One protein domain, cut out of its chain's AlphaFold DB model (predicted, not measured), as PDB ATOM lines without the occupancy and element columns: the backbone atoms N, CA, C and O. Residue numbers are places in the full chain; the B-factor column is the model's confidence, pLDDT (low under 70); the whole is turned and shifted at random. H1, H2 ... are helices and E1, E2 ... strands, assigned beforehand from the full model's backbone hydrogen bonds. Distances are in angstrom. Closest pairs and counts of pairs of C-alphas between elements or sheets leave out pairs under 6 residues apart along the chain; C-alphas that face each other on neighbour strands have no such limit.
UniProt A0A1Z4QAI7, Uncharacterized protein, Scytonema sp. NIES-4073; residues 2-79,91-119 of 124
ATOM      1  N   GLN A   2      -8.859  -9.169  14.307       92.38
ATOM      2  CA  GLN A   2     -10.209  -8.590  14.189       92.38
ATOM      3  C   GLN A   2     -10.507  -7.936  12.827       92.38
ATOM      4  O   GLN A   2     -11.529  -8.239  12.234       92.38
ATOM      5  N   GLN A   3      -9.604  -7.104  12.290       94.69
ATOM      6  CA  GLN A   3      -9.803  -6.452  10.983       94.69
ATOM      7  C   GLN A   3     -10.014  -7.453   9.835       94.69
ATOM      8  O   GLN A   3     -10.891  -7.256   9.001       94.69
ATOM      9  N   ALA A   4      -9.254  -8.553   9.815       95.38
ATOM     10  CA  ALA A   4      -9.402  -9.593   8.798       95.38
ATOM     11  C   ALA A   4     -10.740 -10.335   8.944       95.38
ATOM     12  O   ALA A   4     -11.420 -10.595   7.955       95.38
ATOM     13  N   LEU A   5     -11.144 -10.629  10.183       95.56
ATOM     14  CA  LEU A   5     -12.436 -11.248  10.476       95.56
ATOM     15  C   LEU A   5     -13.604 -10.322  10.116       95.56
ATOM     16  O   LEU A   5     -14.610 -10.802   9.599       95.56
ATOM     17  N   ALA A   6     -13.473  -9.018  10.365       94.00
ATOM     18  CA  ALA A   6     -14.480  -8.020  10.020       94.00
ATOM     19  C   ALA A   6     -14.635  -7.897   8.501       94.00
ATOM     20  O   ALA A   6     -15.758  -7.868   8.004       94.00
ATOM     21  N   GLU A   7     -13.527  -7.911   7.756       96.06
ATOM     22  CA  GLU A   7     -13.583  -7.916   6.295       96.06
ATOM     23  C   GLU A   7     -14.232  -9.196   5.759       96.06
ATOM     24  O   GLU A   7     -15.109  -9.122   4.902       96.06
ATOM     25  N   GLY A   8     -13.893 -10.359   6.325       93.62
ATOM     26  CA  GLY A   8     -14.561 -11.622   6.002       93.62
ATOM     27  C   GLY A   8     -16.073 -11.573   6.246       93.62
ATOM     28  O   GLY A   8     -16.850 -12.055   5.426       93.62
ATOM     29  N   CYS A   9     -16.496 -10.947   7.347       91.38
ATOM     30  CA  CYS A   9     -17.907 -10.772   7.685       91.38
ATOM     31  C   CYS A   9     -18.604  -9.830   6.691       91.38
ATOM     32  O   CYS A   9     -19.720 -10.102   6.257       91.38
ATOM     33  N   ARG A  10     -17.919  -8.754   6.279       92.50
ATOM     34  CA  ARG A  10     -18.422  -7.744   5.339       92.50
ATOM     35  C   ARG A  10     -18.663  -8.307   3.936       92.50
ATOM     36  O   ARG A  10     -19.617  -7.895   3.280       92.50
ATOM     37  N   VAL A  11     -17.785  -9.190   3.452       94.06
ATOM     38  CA  VAL A  11     -17.873  -9.744   2.086       94.06
ATOM     39  C   VAL A  11     -18.782 -10.966   1.982       94.06
ATOM     40  O   VAL A  11     -19.262 -11.282   0.893       94.06
ATOM     41  N   LEU A  12     -19.012 -11.674   3.088       92.94
ATOM     42  CA  LEU A  12     -19.857 -12.858   3.098       92.94
ATOM     43  C   LEU A  12     -21.336 -12.464   2.971       92.94
ATOM     44  O   LEU A  12     -21.815 -11.535   3.617       92.94
ATOM     45  N   SER A  13     -22.093 -13.199   2.152       90.81
ATOM     46  CA  SER A  13     -23.544 -12.997   2.042       90.81
ATOM     47  C   SER A  13     -24.236 -13.178   3.398       90.81
ATOM     48  O   SER A  13     -23.789 -13.987   4.208       90.81
ATOM     49  N   SER A  14     -25.389 -12.540   3.608       84.81
ATOM     50  CA  SER A  14     -26.147 -12.621   4.869       84.81
ATOM     51  C   SER A  14     -26.529 -14.045   5.297       84.81
ATOM     52  O   SER A  14     -26.651 -14.313   6.487       84.81
ATOM     53  N   ASN A  15     -26.695 -14.966   4.341       87.56
ATOM     54  CA  ASN A  15     -26.984 -16.385   4.592       87.56
ATOM     55  C   ASN A  15     -25.748 -17.287   4.425       87.56
ATOM     56  O   ASN A  15     -25.865 -18.512   4.398       87.56
ATOM     57  N   GLY A  16     -24.569 -16.687   4.267       90.81
ATOM     58  CA  GLY A  16     -23.318 -17.395   4.048       90.81
ATOM     59  C   GLY A  16     -22.817 -18.088   5.310       90.81
ATOM     60  O   GLY A  16     -23.214 -17.767   6.432       90.81
ATOM     61  N   ILE A  17     -21.915 -19.045   5.113       94.56
ATOM     62  CA  ILE A  17     -21.252 -19.785   6.186       94.56
ATOM     63  C   ILE A  17     -19.767 -19.428   6.157       94.56
ATOM     64  O   ILE A  17     -19.128 -19.525   5.112       94.56
ATOM     65  N   GLY A  18     -19.238 -19.015   7.304       94.50
ATOM     66  CA  GLY A  18     -17.813 -18.834   7.543       94.50
ATOM     67  C   GLY A  18     -17.235 -20.018   8.313       94.50
ATOM     68  O   GLY A  18     -17.904 -20.621   9.155       94.50
ATOM     69  N   THR A  19     -15.972 -20.336   8.044       95.19
ATOM     70  CA  THR A  19     -15.192 -21.291   8.835       95.19
ATOM     71  C   THR A  19     -13.850 -20.675   9.187       95.19
ATOM     72  O   THR A  19     -13.124 -20.216   8.308       95.19
ATOM     73  N   VAL A  20     -13.518 -20.694  10.476       94.00
ATOM     74  CA  VAL A  20     -12.205 -20.313  11.000       94.00
ATOM     75  C   VAL A  20     -11.540 -21.567  11.547       94.00
ATOM     76  O   VAL A  20     -12.085 -22.223  12.429       94.00
ATOM     77  N   VAL A  21     -10.362 -21.900  11.026       92.44
ATOM     78  CA  VAL A  21      -9.521 -22.965  11.578       92.44
ATOM     79  C   VAL A  21      -8.489 -22.316  12.483       92.44
ATOM     80  O   VAL A  21      -7.756 -21.425  12.050       92.44
ATOM     81  N   PHE A  22      -8.446 -22.736  13.743       89.94
ATOM     82  CA  PHE A  22      -7.522 -22.173  14.719       89.94
ATOM     83  C   PHE A  22      -6.890 -23.264  15.581       89.94
ATOM     84  O   PHE A  22      -7.539 -24.240  15.959       89.94
ATOM     85  N   ALA A  23      -5.607 -23.087  15.881       86.88
ATOM     86  CA  ALA A  23      -4.841 -23.953  16.764       86.88
ATOM     87  C   ALA A  23      -3.900 -23.081  17.601       86.88
ATOM     88  O   ALA A  23      -3.066 -22.351  17.062       86.88
ATOM     89  N   HIS A  24      -4.049 -23.130  18.924       84.56
ATOM     90  CA  HIS A  24      -3.211 -22.371  19.848       84.56
ATOM     91  C   HIS A  24      -3.054 -23.105  21.181       84.56
ATOM     92  O   HIS A  24      -3.981 -23.761  21.651       84.56
ATOM     93  N   LYS A  25      -1.875 -22.978  21.805       80.94
ATOM     94  CA  LYS A  25      -1.536 -23.692  23.050       80.94
ATOM     95  C   LYS A  25      -2.066 -23.019  24.317       80.94
ATOM     96  O   LYS A  25      -2.222 -23.690  25.328       80.94
ATOM     97  N   SER A  26      -2.284 -21.704  24.291       84.44
ATOM     98  CA  SER A  26      -2.744 -20.952  25.467       84.44
ATOM     99  C   SER A  26      -4.222 -20.598  25.388       84.44
ATOM    100  O   SER A  26      -4.704 -20.186  24.328       84.44
ATOM    101  N   THR A  27      -4.901 -20.655  26.536       87.00
ATOM    102  CA  THR A  27      -6.277 -20.173  26.727       87.00
ATOM    103  C   THR A  27      -6.420 -18.704  26.338       87.00
ATOM    104  O   THR A  27      -7.357 -18.352  25.633       87.00
ATOM    105  N   SER A  28      -5.435 -17.864  26.670       90.62
ATOM    106  CA  SER A  28      -5.441 -16.440  26.306       90.62
ATOM    107  C   SER A  28      -5.479 -16.192  24.793       90.62
ATOM    108  O   SER A  28      -6.093 -15.232  24.338       90.62
ATOM    109  N   GLY A  29      -4.857 -17.062  23.989       89.56
ATOM    110  CA  GLY A  29      -4.939 -16.970  22.529       89.56
ATOM    111  C   GLY A  29      -6.320 -17.357  21.997       89.56
ATOM    112  O   GLY A  29      -6.794 -16.749  21.040       89.56
ATOM    113  N   TRP A  30      -6.986 -18.321  22.640       90.31
ATOM    114  CA  TRP A  30      -8.374 -18.683  22.335       90.31
ATOM    115  C   TRP A  30      -9.345 -17.565  22.700       90.31
ATOM    116  O   TRP A  30     -10.160 -17.181  21.867       90.31
ATOM    117  N   GLU A  31      -9.220 -16.995  23.898       92.44
ATOM    118  CA  GLU A  31     -10.023 -15.854  24.348       92.44
ATOM    119  C   GLU A  31      -9.881 -14.668  23.389       92.44
ATOM    120  O   GLU A  31     -10.882 -14.129  22.919       92.44
ATOM    121  N   ALA A  32      -8.646 -14.318  23.014       94.25
ATOM    122  CA  ALA A  32      -8.387 -13.244  22.062       94.25
ATOM    123  C   ALA A  32      -8.989 -13.525  20.672       94.25
ATOM    124  O   ALA A  32      -9.515 -12.610  20.035       94.25
ATOM    125  N   MET A  33      -8.936 -14.774  20.194       94.31
ATOM    126  CA  MET A  33      -9.559 -15.163  18.926       94.31
ATOM    127  C   MET A  33     -11.088 -15.055  18.993       94.31
ATOM    128  O   MET A  33     -11.691 -14.432  18.121       94.31
ATOM    129  N   PHE A  34     -11.720 -15.609  20.031       93.69
ATOM    130  CA  PHE A  34     -13.175 -15.558  20.181       93.69
ATOM    131  C   PHE A  34     -13.688 -14.132  20.356       93.69
ATOM    132  O   PHE A  34     -14.659 -13.762  19.694       93.69
ATOM    133  N   GLN A  35     -13.004 -13.308  21.154       92.88
ATOM    134  CA  GLN A  35     -13.341 -11.894  21.288       92.88
ATOM    135  C   GLN A  35     -13.265 -11.186  19.930       92.88
ATOM    136  O   GLN A  35     -14.217 -10.525  19.522       92.88
ATOM    137  N   ALA A  36     -12.193 -11.413  19.162       94.88
ATOM    138  CA  ALA A  36     -12.047 -10.830  17.830       94.88
ATOM    139  C   ALA A  36     -13.142 -11.284  16.846       94.88
ATOM    140  O   ALA A  36     -13.553 -10.488  16.001       94.88
ATOM    141  N   MET A  37     -13.619 -12.531  16.935       94.31
ATOM    142  CA  MET A  37     -14.743 -13.026  16.129       94.31
ATOM    143  C   MET A  37     -16.063 -12.353  16.518       94.31
ATOM    144  O   MET A  37     -16.796 -11.903  15.637       94.31
ATOM    145  N   ILE A  38     -16.352 -12.263  17.820       90.69
ATOM    146  CA  ILE A  38     -17.568 -11.627  18.343       90.69
ATOM    147  C   ILE A  38     -17.610 -10.153  17.931       90.69
ATOM    148  O   ILE A  38     -18.609  -9.708  17.362       90.69
ATOM    149  N   ASP A  39     -16.514  -9.422  18.138       90.69
ATOM    150  CA  ASP A  39     -16.431  -7.997  17.812       90.69
ATOM    151  C   ASP A  39     -16.516  -7.736  16.300       90.69
ATOM    152  O   ASP A  39     -17.036  -6.710  15.869       90.69
ATOM    153  N   ALA A  40     -16.035  -8.673  15.475       92.38
ATOM    154  CA  ALA A  40     -16.169  -8.626  14.017       92.38
ATOM    155  C   ALA A  40     -17.591  -8.959  13.516       92.38
ATOM    156  O   ALA A  40     -17.836  -8.969  12.308       92.38
ATOM    157  N   GLY A  41     -18.538  -9.232  14.419       90.62
ATOM    158  CA  GLY A  41     -19.937  -9.481  14.080       90.62
ATOM    159  C   GLY A  41     -20.239 -10.926  13.689       90.62
ATOM    160  O   GLY A  41     -21.283 -11.181  13.088       90.62
ATOM    161  N   TRP A  42     -19.373 -11.881  14.029       92.69
ATOM    162  CA  TRP A  42     -19.653 -13.298  13.812       92.69
ATOM    163  C   TRP A  42     -20.538 -13.875  14.919       92.69
ATOM    164  O   TRP A  42     -20.408 -13.558  16.102       92.69
ATOM    165  N   ILE A  43     -21.428 -14.781  14.528       91.44
ATOM    166  CA  ILE A  43     -22.157 -15.684  15.415       91.44
ATOM    167  C   ILE A  43     -21.533 -17.063  15.244       91.44
ATOM    168  O   ILE A  43     -21.569 -17.616  14.147       91.44
ATOM    169  N   ILE A  44     -20.967 -17.622  16.313       92.44
ATOM    170  CA  ILE A  44     -20.446 -18.993  16.308       92.44
ATOM    171  C   ILE A  44     -21.629 -19.953  16.415       92.44
ATOM    172  O   ILE A  44     -22.452 -19.833  17.320       92.44
ATOM    173  N   THR A  45     -21.722 -20.897  15.484       91.75
ATOM    174  CA  THR A  45     -22.830 -21.863  15.407       91.75
ATOM    175  C   THR A  45     -22.400 -23.290  15.725       91.75
ATOM    176  O   THR A  45     -23.247 -24.158  15.902       91.75
ATOM    177  N   GLY A  46     -21.096 -23.547  15.777       90.19
ATOM    178  CA  GLY A  46     -20.549 -24.844  16.145       90.19
ATOM    179  C   GLY A  46     -19.030 -24.855  16.083       90.19
ATOM    180  O   GLY A  46     -18.412 -23.991  15.456       90.19
ATOM    181  N   SER A  47     -18.441 -25.852  16.725       91.69
ATOM    182  CA  SER A  47     -17.016 -26.138  16.659       91.69
ATOM    183  C   SER A  47     -16.793 -27.642  16.556       91.69
ATOM    184  O   SER A  47     -17.523 -28.434  17.150       91.69
ATOM    185  N   TRP A  48     -15.781 -28.029  15.784       87.25
ATOM    186  CA  TRP A  48     -15.355 -29.416  15.630       87.25
ATOM    187  C   TRP A  48     -13.855 -29.478  15.862       87.25
ATOM    188  O   TRP A  48     -13.094 -28.813  15.156       87.25
ATOM    189  N   ALA A  49     -13.439 -30.251  16.861       82.75
ATOM    190  CA  ALA A  49     -12.039 -30.600  17.028       82.75
ATOM    191  C   ALA A  49     -11.658 -31.614  15.944       82.75
ATOM    192  O   ALA A  49     -12.379 -32.585  15.709       82.75
ATOM    193  N   ILE A  50     -10.549 -31.355  15.267       77.00
ATOM    194  CA  ILE A  50      -9.928 -32.270  14.323       77.00
ATOM    195  C   ILE A  50      -8.542 -32.575  14.864       77.00
ATOM    196  O   ILE A  50      -7.635 -31.739  14.792       77.00
ATOM    197  N   ASP A  51      -8.397 -33.791  15.376       66.12
ATOM    198  CA  ASP A  51      -7.101 -34.378  15.669       66.12
ATOM    199  C   ASP A  51      -6.490 -34.815  14.342       66.12
ATOM    200  O   ASP A  51      -6.906 -35.790  13.714       66.12
ATOM    201  N   THR A  52      -5.530 -34.036  13.852       55.72
ATOM    202  CA  THR A  52      -4.775 -34.416  12.663       55.72
ATOM    203  C   THR A  52      -3.691 -35.397  13.086       55.72
ATOM    204  O   THR A  52      -2.518 -35.041  13.189       55.72
ATOM    205  N   GLU A  53      -4.076 -36.649  13.335       47.50
ATOM    206  CA  GLU A  53      -3.134 -37.761  13.417       47.50
ATOM    207  C   GLU A  53      -2.558 -38.025  12.020       47.50
ATOM    208  O   GLU A  53      -3.005 -38.900  11.279       47.50
ATOM    209  N   MET A  54      -1.536 -37.267  11.618       46.06
ATOM    210  CA  MET A  54      -0.677 -37.731  10.536       46.06
ATOM    211  C   MET A  54       0.220 -38.825  11.117       46.06
ATOM    212  O   MET A  54       1.319 -38.576  11.609       46.06
ATOM    213  N   GLY A  55      -0.291 -40.057  11.101       48.66
ATOM    214  CA  GLY A  55       0.452 -41.264  11.426       48.66
ATOM    215  C   GLY A  55       1.539 -41.526  10.389       48.66
ATOM    216  O   GLY A  55       1.388 -42.410   9.557       48.66
ATOM    217  N   THR A  56       2.622 -40.741  10.381       43.75
ATOM    218  CA  THR A  56       3.950 -41.171   9.911       43.75
ATOM    219  C   THR A  56       5.041 -40.124  10.186       43.75
ATOM    220  O   THR A  56       5.036 -39.036   9.624       43.75
ATOM    221  N   ARG A  57       6.056 -40.582  10.940       39.38
ATOM    222  CA  ARG A  57       7.416 -40.036  11.188       39.38
ATOM    223  C   ARG A  57       7.528 -38.949  12.267       39.38
ATOM    224  O   ARG A  57       7.091 -37.824  12.098       39.38
ATOM    225  N   MET A  58       7.989 -39.321  13.466       47.03
ATOM    226  CA  MET A  58       9.401 -39.460  13.899       47.03
ATOM    227  C   MET A  58      10.182 -38.134  13.904       47.03
ATOM    228  O   MET A  58      10.497 -37.589  12.853       47.03
ATOM    229  N   ASN A  59      10.581 -37.727  15.116       46.50
ATOM    230  CA  ASN A  59      11.583 -36.711  15.464       46.50
ATOM    231  C   ASN A  59      11.204 -35.236  15.258       46.50
ATOM    232  O   ASN A  59      11.764 -34.550  14.410       46.50
ATOM    233  N   ALA A  60      10.362 -34.701  16.143       42.03
ATOM    234  CA  ALA A  60      10.357 -33.268  16.430       42.03
ATOM    235  C   ALA A  60      10.115 -33.033  17.929       42.03
ATOM    236  O   ALA A  60       8.987 -32.875  18.395       42.03
ATOM    237  N   MET A  61      11.201 -33.039  18.706       43.94
ATOM    238  CA  MET A  61      11.221 -32.491  20.063       43.94
ATOM    239  C   MET A  61      10.737 -31.029  20.010       43.94
ATOM    240  O   MET A  61      11.422 -30.173  19.461       43.94
ATOM    241  N   GLY A  62       9.552 -30.751  20.568       42.31
ATOM    242  CA  GLY A  62       9.098 -29.394  20.918       42.31
ATOM    243  C   GLY A  62       7.845 -28.853  20.210       42.31
ATOM    244  O   GLY A  62       7.229 -27.901  20.700       42.31
ATOM    245  N   THR A  63       7.378 -29.447  19.111       42.19
ATOM    246  CA  THR A  63       6.254 -28.898  18.323       42.19
ATOM    247  C   THR A  63       4.910 -29.541  18.659       42.19
ATOM    248  O   THR A  63       4.224 -30.077  17.800       42.19
ATOM    249  N   ALA A  64       4.459 -29.397  19.907       45.44
ATOM    250  CA  ALA A  64       3.078 -29.696  20.319       45.44
ATOM    251  C   ALA A  64       2.022 -28.719  19.728       45.44
ATOM    252  O   ALA A  64       1.029 -28.414  20.376       45.44
ATOM    253  N   ALA A  65       2.280 -28.110  18.564       44.97
ATOM    254  CA  ALA A  65       1.457 -27.042  17.978       44.97
ATOM    255  C   ALA A  65       0.581 -27.497  16.795       44.97
ATOM    256  O   ALA A  65      -0.142 -26.677  16.245       44.97
ATOM    257  N   LEU A  66       0.645 -28.771  16.394       49.66
ATOM    258  CA  LEU A  66      -0.074 -29.303  15.223       49.66
ATOM    259  C   LEU A  66      -0.790 -30.636  15.507       49.66
ATOM    260  O   LEU A  66      -1.083 -31.380  14.582       49.66
ATOM    261  N   ALA A  67      -1.037 -30.973  16.777       54.12
ATOM    262  CA  ALA A  67      -1.710 -32.232  17.114       54.12
ATOM    263  C   ALA A  67      -3.239 -32.150  16.945       54.12
ATOM    264  O   ALA A  67      -3.858 -33.121  16.530       54.12
ATOM    265  N   SER A  68      -3.838 -30.986  17.221       63.41
ATOM    266  CA  SER A  68      -5.284 -30.783  17.128       63.41
ATOM    267  C   SER A  68      -5.596 -29.350  16.711       63.41
ATOM    268  O   SER A  68      -4.966 -28.398  17.187       63.41
ATOM    269  N   SER A  69      -6.549 -29.193  15.801       81.69
ATOM    270  CA  SER A  69      -7.085 -27.900  15.374       81.69
ATOM    271  C   SER A  69      -8.588 -27.876  15.601       81.69
ATOM    272  O   SER A  69      -9.238 -28.917  15.557       81.69
ATOM    273  N   VAL A  70      -9.166 -26.699  15.835       87.88
ATOM    274  CA  VAL A  70     -10.622 -26.562  15.936       87.88
ATOM    275  C   VAL A  70     -11.130 -25.788  14.736       87.88
ATOM    276  O   VAL A  70     -10.684 -24.675  14.450       87.88
ATOM    277  N   HIS A  71     -12.085 -26.390  14.041       92.81
ATOM    278  CA  HIS A  71     -12.848 -25.757  12.983       92.81
ATOM    279  C   HIS A  71     -14.064 -25.095  13.621       92.81
ATOM    280  O   HIS A  71     -14.957 -25.774  14.124       92.81
ATOM    281  N   ILE A  72     -14.093 -23.770  13.623       95.00
ATOM    282  CA  ILE A  72     -15.188 -22.968  14.160       95.00
ATOM    283  C   ILE A  72     -16.067 -22.559  12.984       95.00
ATOM    284  O   ILE A  72     -15.605 -21.859  12.082       95.00
ATOM    285  N   VAL A  73     -17.329 -22.983  12.982       95.56
ATOM    286  CA  VAL A  73     -18.311 -22.541  11.984       95.56
ATOM    287  C   VAL A  73     -19.070 -21.351  12.537       95.56
ATOM    288  O   VAL A  73     -19.532 -21.354  13.682       95.56
ATOM    289  N   CYS A  74     -19.199 -20.329  11.707       94.69
ATOM    290  CA  CYS A  74     -19.839 -19.085  12.065       94.69
ATOM    291  C   CYS A  74     -20.696 -18.529  10.928       94.69
ATOM    292  O   CYS A  74     -20.603 -18.936   9.768       94.69
ATOM    293  N   ARG A  75     -21.567 -17.588  11.277       94.06
ATOM    294  CA  ARG A  75     -22.408 -16.836  10.344       94.06
ATOM    295  C   ARG A  75     -22.328 -15.345  10.652       94.06
ATOM    296  O   ARG A  75     -22.124 -14.996  11.818       94.06
ATOM    297  N   PRO A  76     -22.476 -14.468   9.650       91.50
ATOM    298  CA  PRO A  76     -22.535 -13.039   9.905       91.50
ATOM    299  C   PRO A  76     -23.803 -12.724  10.705       91.50
ATOM    300  O   PRO A  76     -24.867 -13.307  10.478       91.50
ATOM    301  N   ARG A  77     -23.705 -11.806  11.664       84.44
ATOM    302  CA  ARG A  77     -24.864 -11.312  12.412       84.44
ATOM    303  C   ARG A  77     -25.724 -10.452  11.486       84.44
ATOM    304  O   ARG A  77     -25.350  -9.333  11.152       84.44
ATOM    305  N   THR A  78     -26.870 -10.970  11.053       68.25
ATOM    306  CA  THR A  78     -27.775 -10.245  10.152       68.25
ATOM    307  C   THR A  78     -28.361  -9.005  10.844       68.25
ATOM    308  O   THR A  78     -28.972  -9.151  11.902       68.25
ATOM    309  N   PRO A  79     -28.288  -7.804  10.240       56.62
ATOM    310  CA  PRO A  79     -28.910  -6.597  10.799       56.62
ATOM    311  C   PRO A  79     -30.450  -6.593  10.763       56.62
ATOM    312  O   PRO A  79     -31.072  -5.735  11.378       56.62
ATOM    313  N   ASP A  91     -27.783 -13.587  29.915       84.69
ATOM    314  CA  ASP A  91     -27.368 -13.885  31.287       84.69
ATOM    315  C   ASP A  91     -26.783 -15.305  31.367       84.69
ATOM    316  O   ASP A  91     -27.349 -16.282  30.871       84.69
ATOM    317  N   TRP A  92     -25.635 -15.436  32.030       86.31
ATOM    318  CA  TRP A  92     -25.016 -16.724  32.329       86.31
ATOM    319  C   TRP A  92     -25.933 -17.645  33.147       86.31
ATOM    320  O   TRP A  92     -25.859 -18.867  33.019       86.31
ATOM    321  N   ARG A  93     -26.822 -17.080  33.968       90.44
ATOM    322  CA  ARG A  93     -27.791 -17.838  34.771       90.44
ATOM    323  C   ARG A  93     -28.767 -18.627  33.908       90.44
ATOM    324  O   ARG A  93     -29.034 -19.782  34.232       90.44
ATOM    325  N   ASP A  94     -29.221 -18.045  32.803       89.38
ATOM    326  CA  ASP A  94     -30.114 -18.720  31.858       89.38
ATOM    327  C   ASP A  94     -29.396 -19.926  31.233       89.38
ATOM    328  O   ASP A  94     -29.925 -21.038  31.186       89.38
ATOM    329  N   VAL A  95     -28.127 -19.742  30.850       88.06
ATOM    330  CA  VAL A  95     -27.283 -20.816  30.304       88.06
ATOM    331  C   VAL A  95     -27.058 -21.927  31.329       88.06
ATOM    332  O   VAL A  95     -27.192 -23.103  30.993       88.06
ATOM    333  N   LEU A  96     -26.742 -21.580  32.580       89.81
ATOM    334  CA  LEU A  96     -26.576 -22.550  33.665       89.81
ATOM    335  C   LEU A  96     -27.843 -23.358  33.930       89.81
ATOM    336  O   LEU A  96     -27.744 -24.543  34.240       89.81
ATOM    337  N   GLN A  97     -29.013 -22.731  33.826       92.94
ATOM    338  CA  GLN A  97     -30.285 -23.402  34.047       92.94
ATOM    339  C   GLN A  97     -30.608 -24.394  32.920       92.94
ATOM    340  O   GLN A  97     -31.083 -25.494  33.194       92.94
ATOM    341  N   GLU A  98     -30.313 -24.043  31.665       90.44
ATOM    342  CA  GLU A  98     -30.552 -24.919  30.508       90.44
ATOM    343  C   GLU A  98     -29.492 -26.019  30.330       90.44
ATOM    344  O   GLU A  98     -29.786 -27.091  29.792       90.44
ATOM    345  N   LEU A  99     -28.248 -25.764  30.748       89.88
ATOM    346  CA  LEU A  99     -27.096 -26.637  30.506       89.88
ATOM    347  C   LEU A  99     -27.329 -28.101  30.923       89.88
ATOM    348  O   LEU A  99     -27.111 -28.977  30.083       89.88
ATOM    349  N   PRO A 100     -27.786 -28.411  32.155       92.12
ATOM    350  CA  PRO A 100     -27.996 -29.790  32.593       92.12
ATOM    351  C   PRO A 100     -28.991 -30.546  31.714       92.12
ATOM    352  O   PRO A 100     -28.753 -31.706  31.374       92.12
ATOM    353  N   GLN A 101     -30.077 -29.882  31.306       90.56
ATOM    354  CA  GLN A 101     -31.086 -30.477  30.435       90.56
ATOM    355  C   GLN A 101     -30.493 -30.792  29.057       90.56
ATOM    356  O   GLN A 101     -30.600 -31.924  28.587       90.56
ATOM    357  N   ARG A 102     -29.797 -29.829  28.441       88.00
ATOM    358  CA  ARG A 102     -29.157 -30.026  27.130       88.00
ATOM    359  C   ARG A 102     -28.085 -31.114  27.164       88.00
ATOM    360  O   ARG A 102     -28.004 -31.923  26.242       88.00
ATOM    361  N   ILE A 103     -27.284 -31.175  28.232       87.12
ATOM    362  CA  ILE A 103     -26.301 -32.248  28.436       87.12
ATOM    363  C   ILE A 103     -27.012 -33.597  28.507       87.12
ATOM    364  O   ILE A 103     -26.606 -34.526  27.815       87.12
ATOM    365  N   HIS A 104     -28.087 -33.709  29.290       87.25
ATOM    366  CA  HIS A 104     -28.840 -34.954  29.413       87.25
ATOM    367  C   HIS A 104     -29.429 -35.414  28.070       87.25
ATOM    368  O   HIS A 104     -29.346 -36.591  27.733       87.25
ATOM    369  N   GLU A 105     -29.961 -34.489  27.270       89.06
ATOM    370  CA  GLU A 105     -30.487 -34.777  25.931       89.06
ATOM    371  C   GLU A 105     -29.394 -35.218  24.938       89.06
ATOM    372  O   GLU A 105     -29.631 -36.063  24.069       89.06
ATOM    373  N   TRP A 106     -28.188 -34.648  25.025       82.75
ATOM    374  CA  TRP A 106     -27.106 -34.917  24.071       82.75
ATOM    375  C   TRP A 106     -26.205 -36.085  24.464       82.75
ATOM    376  O   TRP A 106     -25.668 -36.754  23.580       82.75
ATOM    377  N   MET A 107     -26.056 -36.370  25.756       82.94
ATOM    378  CA  MET A 107     -25.151 -37.400  26.270       82.94
ATOM    379  C   MET A 107     -25.409 -38.798  25.664       82.94
ATOM    380  O   MET A 107     -24.438 -39.421  25.233       82.94
ATOM    381  N   PRO A 108     -26.662 -39.274  25.485       86.12
ATOM    382  CA  PRO A 108     -26.924 -40.538  24.792       86.12
ATOM    383  C   PRO A 108     -26.461 -40.536  23.327       86.12
ATOM    384  O   PRO A 108     -25.968 -41.544  22.822       86.12
ATOM    385  N   ARG A 109     -26.590 -39.396  22.633       77.88
ATOM    386  CA  ARG A 109     -26.172 -39.248  21.228       77.88
ATOM    387  C   ARG A 109     -24.653 -39.255  21.098       77.88
ATOM    388  O   ARG A 109     -24.130 -39.865  20.167       77.88
ATOM    389  N   LEU A 110     -23.959 -38.593  22.021       71.88
ATOM    390  CA  LEU A 110     -22.498 -38.576  22.074       71.88
ATOM    391  C   LEU A 110     -21.952 -39.978  22.358       71.88
ATOM    392  O   LEU A 110     -21.137 -40.463  21.580       71.88
ATOM    393  N   ALA A 111     -22.498 -40.679  23.356       74.88
ATOM    394  CA  ALA A 111     -22.108 -42.054  23.678       74.88
ATOM    395  C   ALA A 111     -22.322 -43.025  22.498       74.88
ATOM    396  O   ALA A 111     -21.460 -43.848  22.191       74.88
ATOM    397  N   ALA A 112     -23.439 -42.895  21.774       71.94
ATOM    398  CA  ALA A 112     -23.699 -43.700  20.578       71.94
ATOM    399  C   ALA A 112     -22.752 -43.369  19.407       71.94
ATOM    400  O   ALA A 112     -22.439 -44.241  18.592       71.94
ATOM    401  N   THR A 113     -22.303 -42.115  19.306       61.47
ATOM    402  CA  THR A 113     -21.346 -41.672  18.281       61.47
ATOM    403  C   THR A 113     -19.948 -42.192  18.603       61.47
ATOM    404  O   THR A 113     -19.290 -42.747  17.728       61.47
ATOM    405  N   GLU A 114     -19.531 -42.120  19.864       58.44
ATOM    406  CA  GLU A 114     -18.251 -42.654  20.326       58.44
ATOM    407  C   GLU A 114     -18.175 -44.178  20.169       58.44
ATOM    408  O   GLU A 114     -17.175 -44.687  19.666       58.44
ATOM    409  N   TYR A 115     -19.259 -44.914  20.440       55.81
ATOM    410  CA  TYR A 115     -19.336 -46.359  20.173       55.81
ATOM    411  C   TYR A 115     -19.161 -46.714  18.681       55.81
ATOM    412  O   TYR A 115     -18.563 -47.733  18.332       55.81
ATOM    413  N   ARG A 116     -19.661 -45.861  17.777       52.88
ATOM    414  CA  ARG A 116     -19.515 -46.042  16.323       52.88
ATOM    415  C   ARG A 116     -18.096 -45.767  15.824       52.88
ATOM    416  O   ARG A 116     -17.663 -46.450  14.901       52.88
ATOM    417  N   TYR A 117     -17.387 -44.804  16.413       51.16
ATOM    418  CA  TYR A 117     -16.001 -44.487  16.041       51.16
ATOM    419  C   TYR A 117     -14.962 -45.393  16.721       51.16
ATOM    420  O   TYR A 117     -13.923 -45.662  16.130       51.16
ATOM    421  N   SER A 118     -15.258 -45.921  17.912       55.91
ATOM    422  CA  SER A 118     -14.392 -46.856  18.655       55.91
ATOM    423  C   SER A 118     -14.518 -48.321  18.223       55.91
ATOM    424  O   SER A 118     -13.856 -49.183  18.795       55.91
ATOM    425  N   GLY A 119     -15.329 -48.618  17.201       50.59
ATOM    426  CA  GLY A 119     -15.401 -49.949  16.608       50.59
ATOM    427  C   GLY A 119     -15.865 -51.020  17.592       50.59
ATOM    428  O   GLY A 119     -15.095 -51.908  17.926       50.59
TER     429      GLY A 119
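This is residues 2 to 79 and 91 to 119 of the 124 residues of an uncharacterized protein of Scytonema sp. NIES-4073 (UniProt A0A1Z4QAI7). A narrow antiparallel sheet, ordered E1, E3, E2, has H1 and H2 packed on it; loop residues 55 to 63 stick out, and the long helix H3 stands free. The 107 printed residues, mixed in class, run H1, E1, H2, E2, E3, H3; the whole is loose, radius of gyration of the C-alphas 17.5 A, spanning 49 by 36 by 26 A.

H1, residues 2 to 11, touches H2, residues 27 to 39; the closest C-alphas, Gln 2 and Ala 36, are 4.7 A apart. E1, residues 18 to 22, neighbours E3, residues 68 to 76: N 20 and O 72 are within hydrogen-bond range, 2.9 A. E2, residues 42 to 51, forms a hairpin with E3: N 48 and O 71, 2.9 A. H3, residues 92 to 117, is not on the sheet; 18 of its 22 O i to N i+4 pairs are within range.

H1 begins at C-alpha 2 (-10.209, -8.590, 14.189). H3, 33.4 A long, ends at C-alpha 117 (-16.001, -44.487, 16.041).

Residues 80 to 90 are not printed, a 21.8 A gap between C-alphas 79 and 91. The E2 to E3 link is long. Residues 51 to 68, 78 to 79 and 113 to 119 have pLDDT under 70.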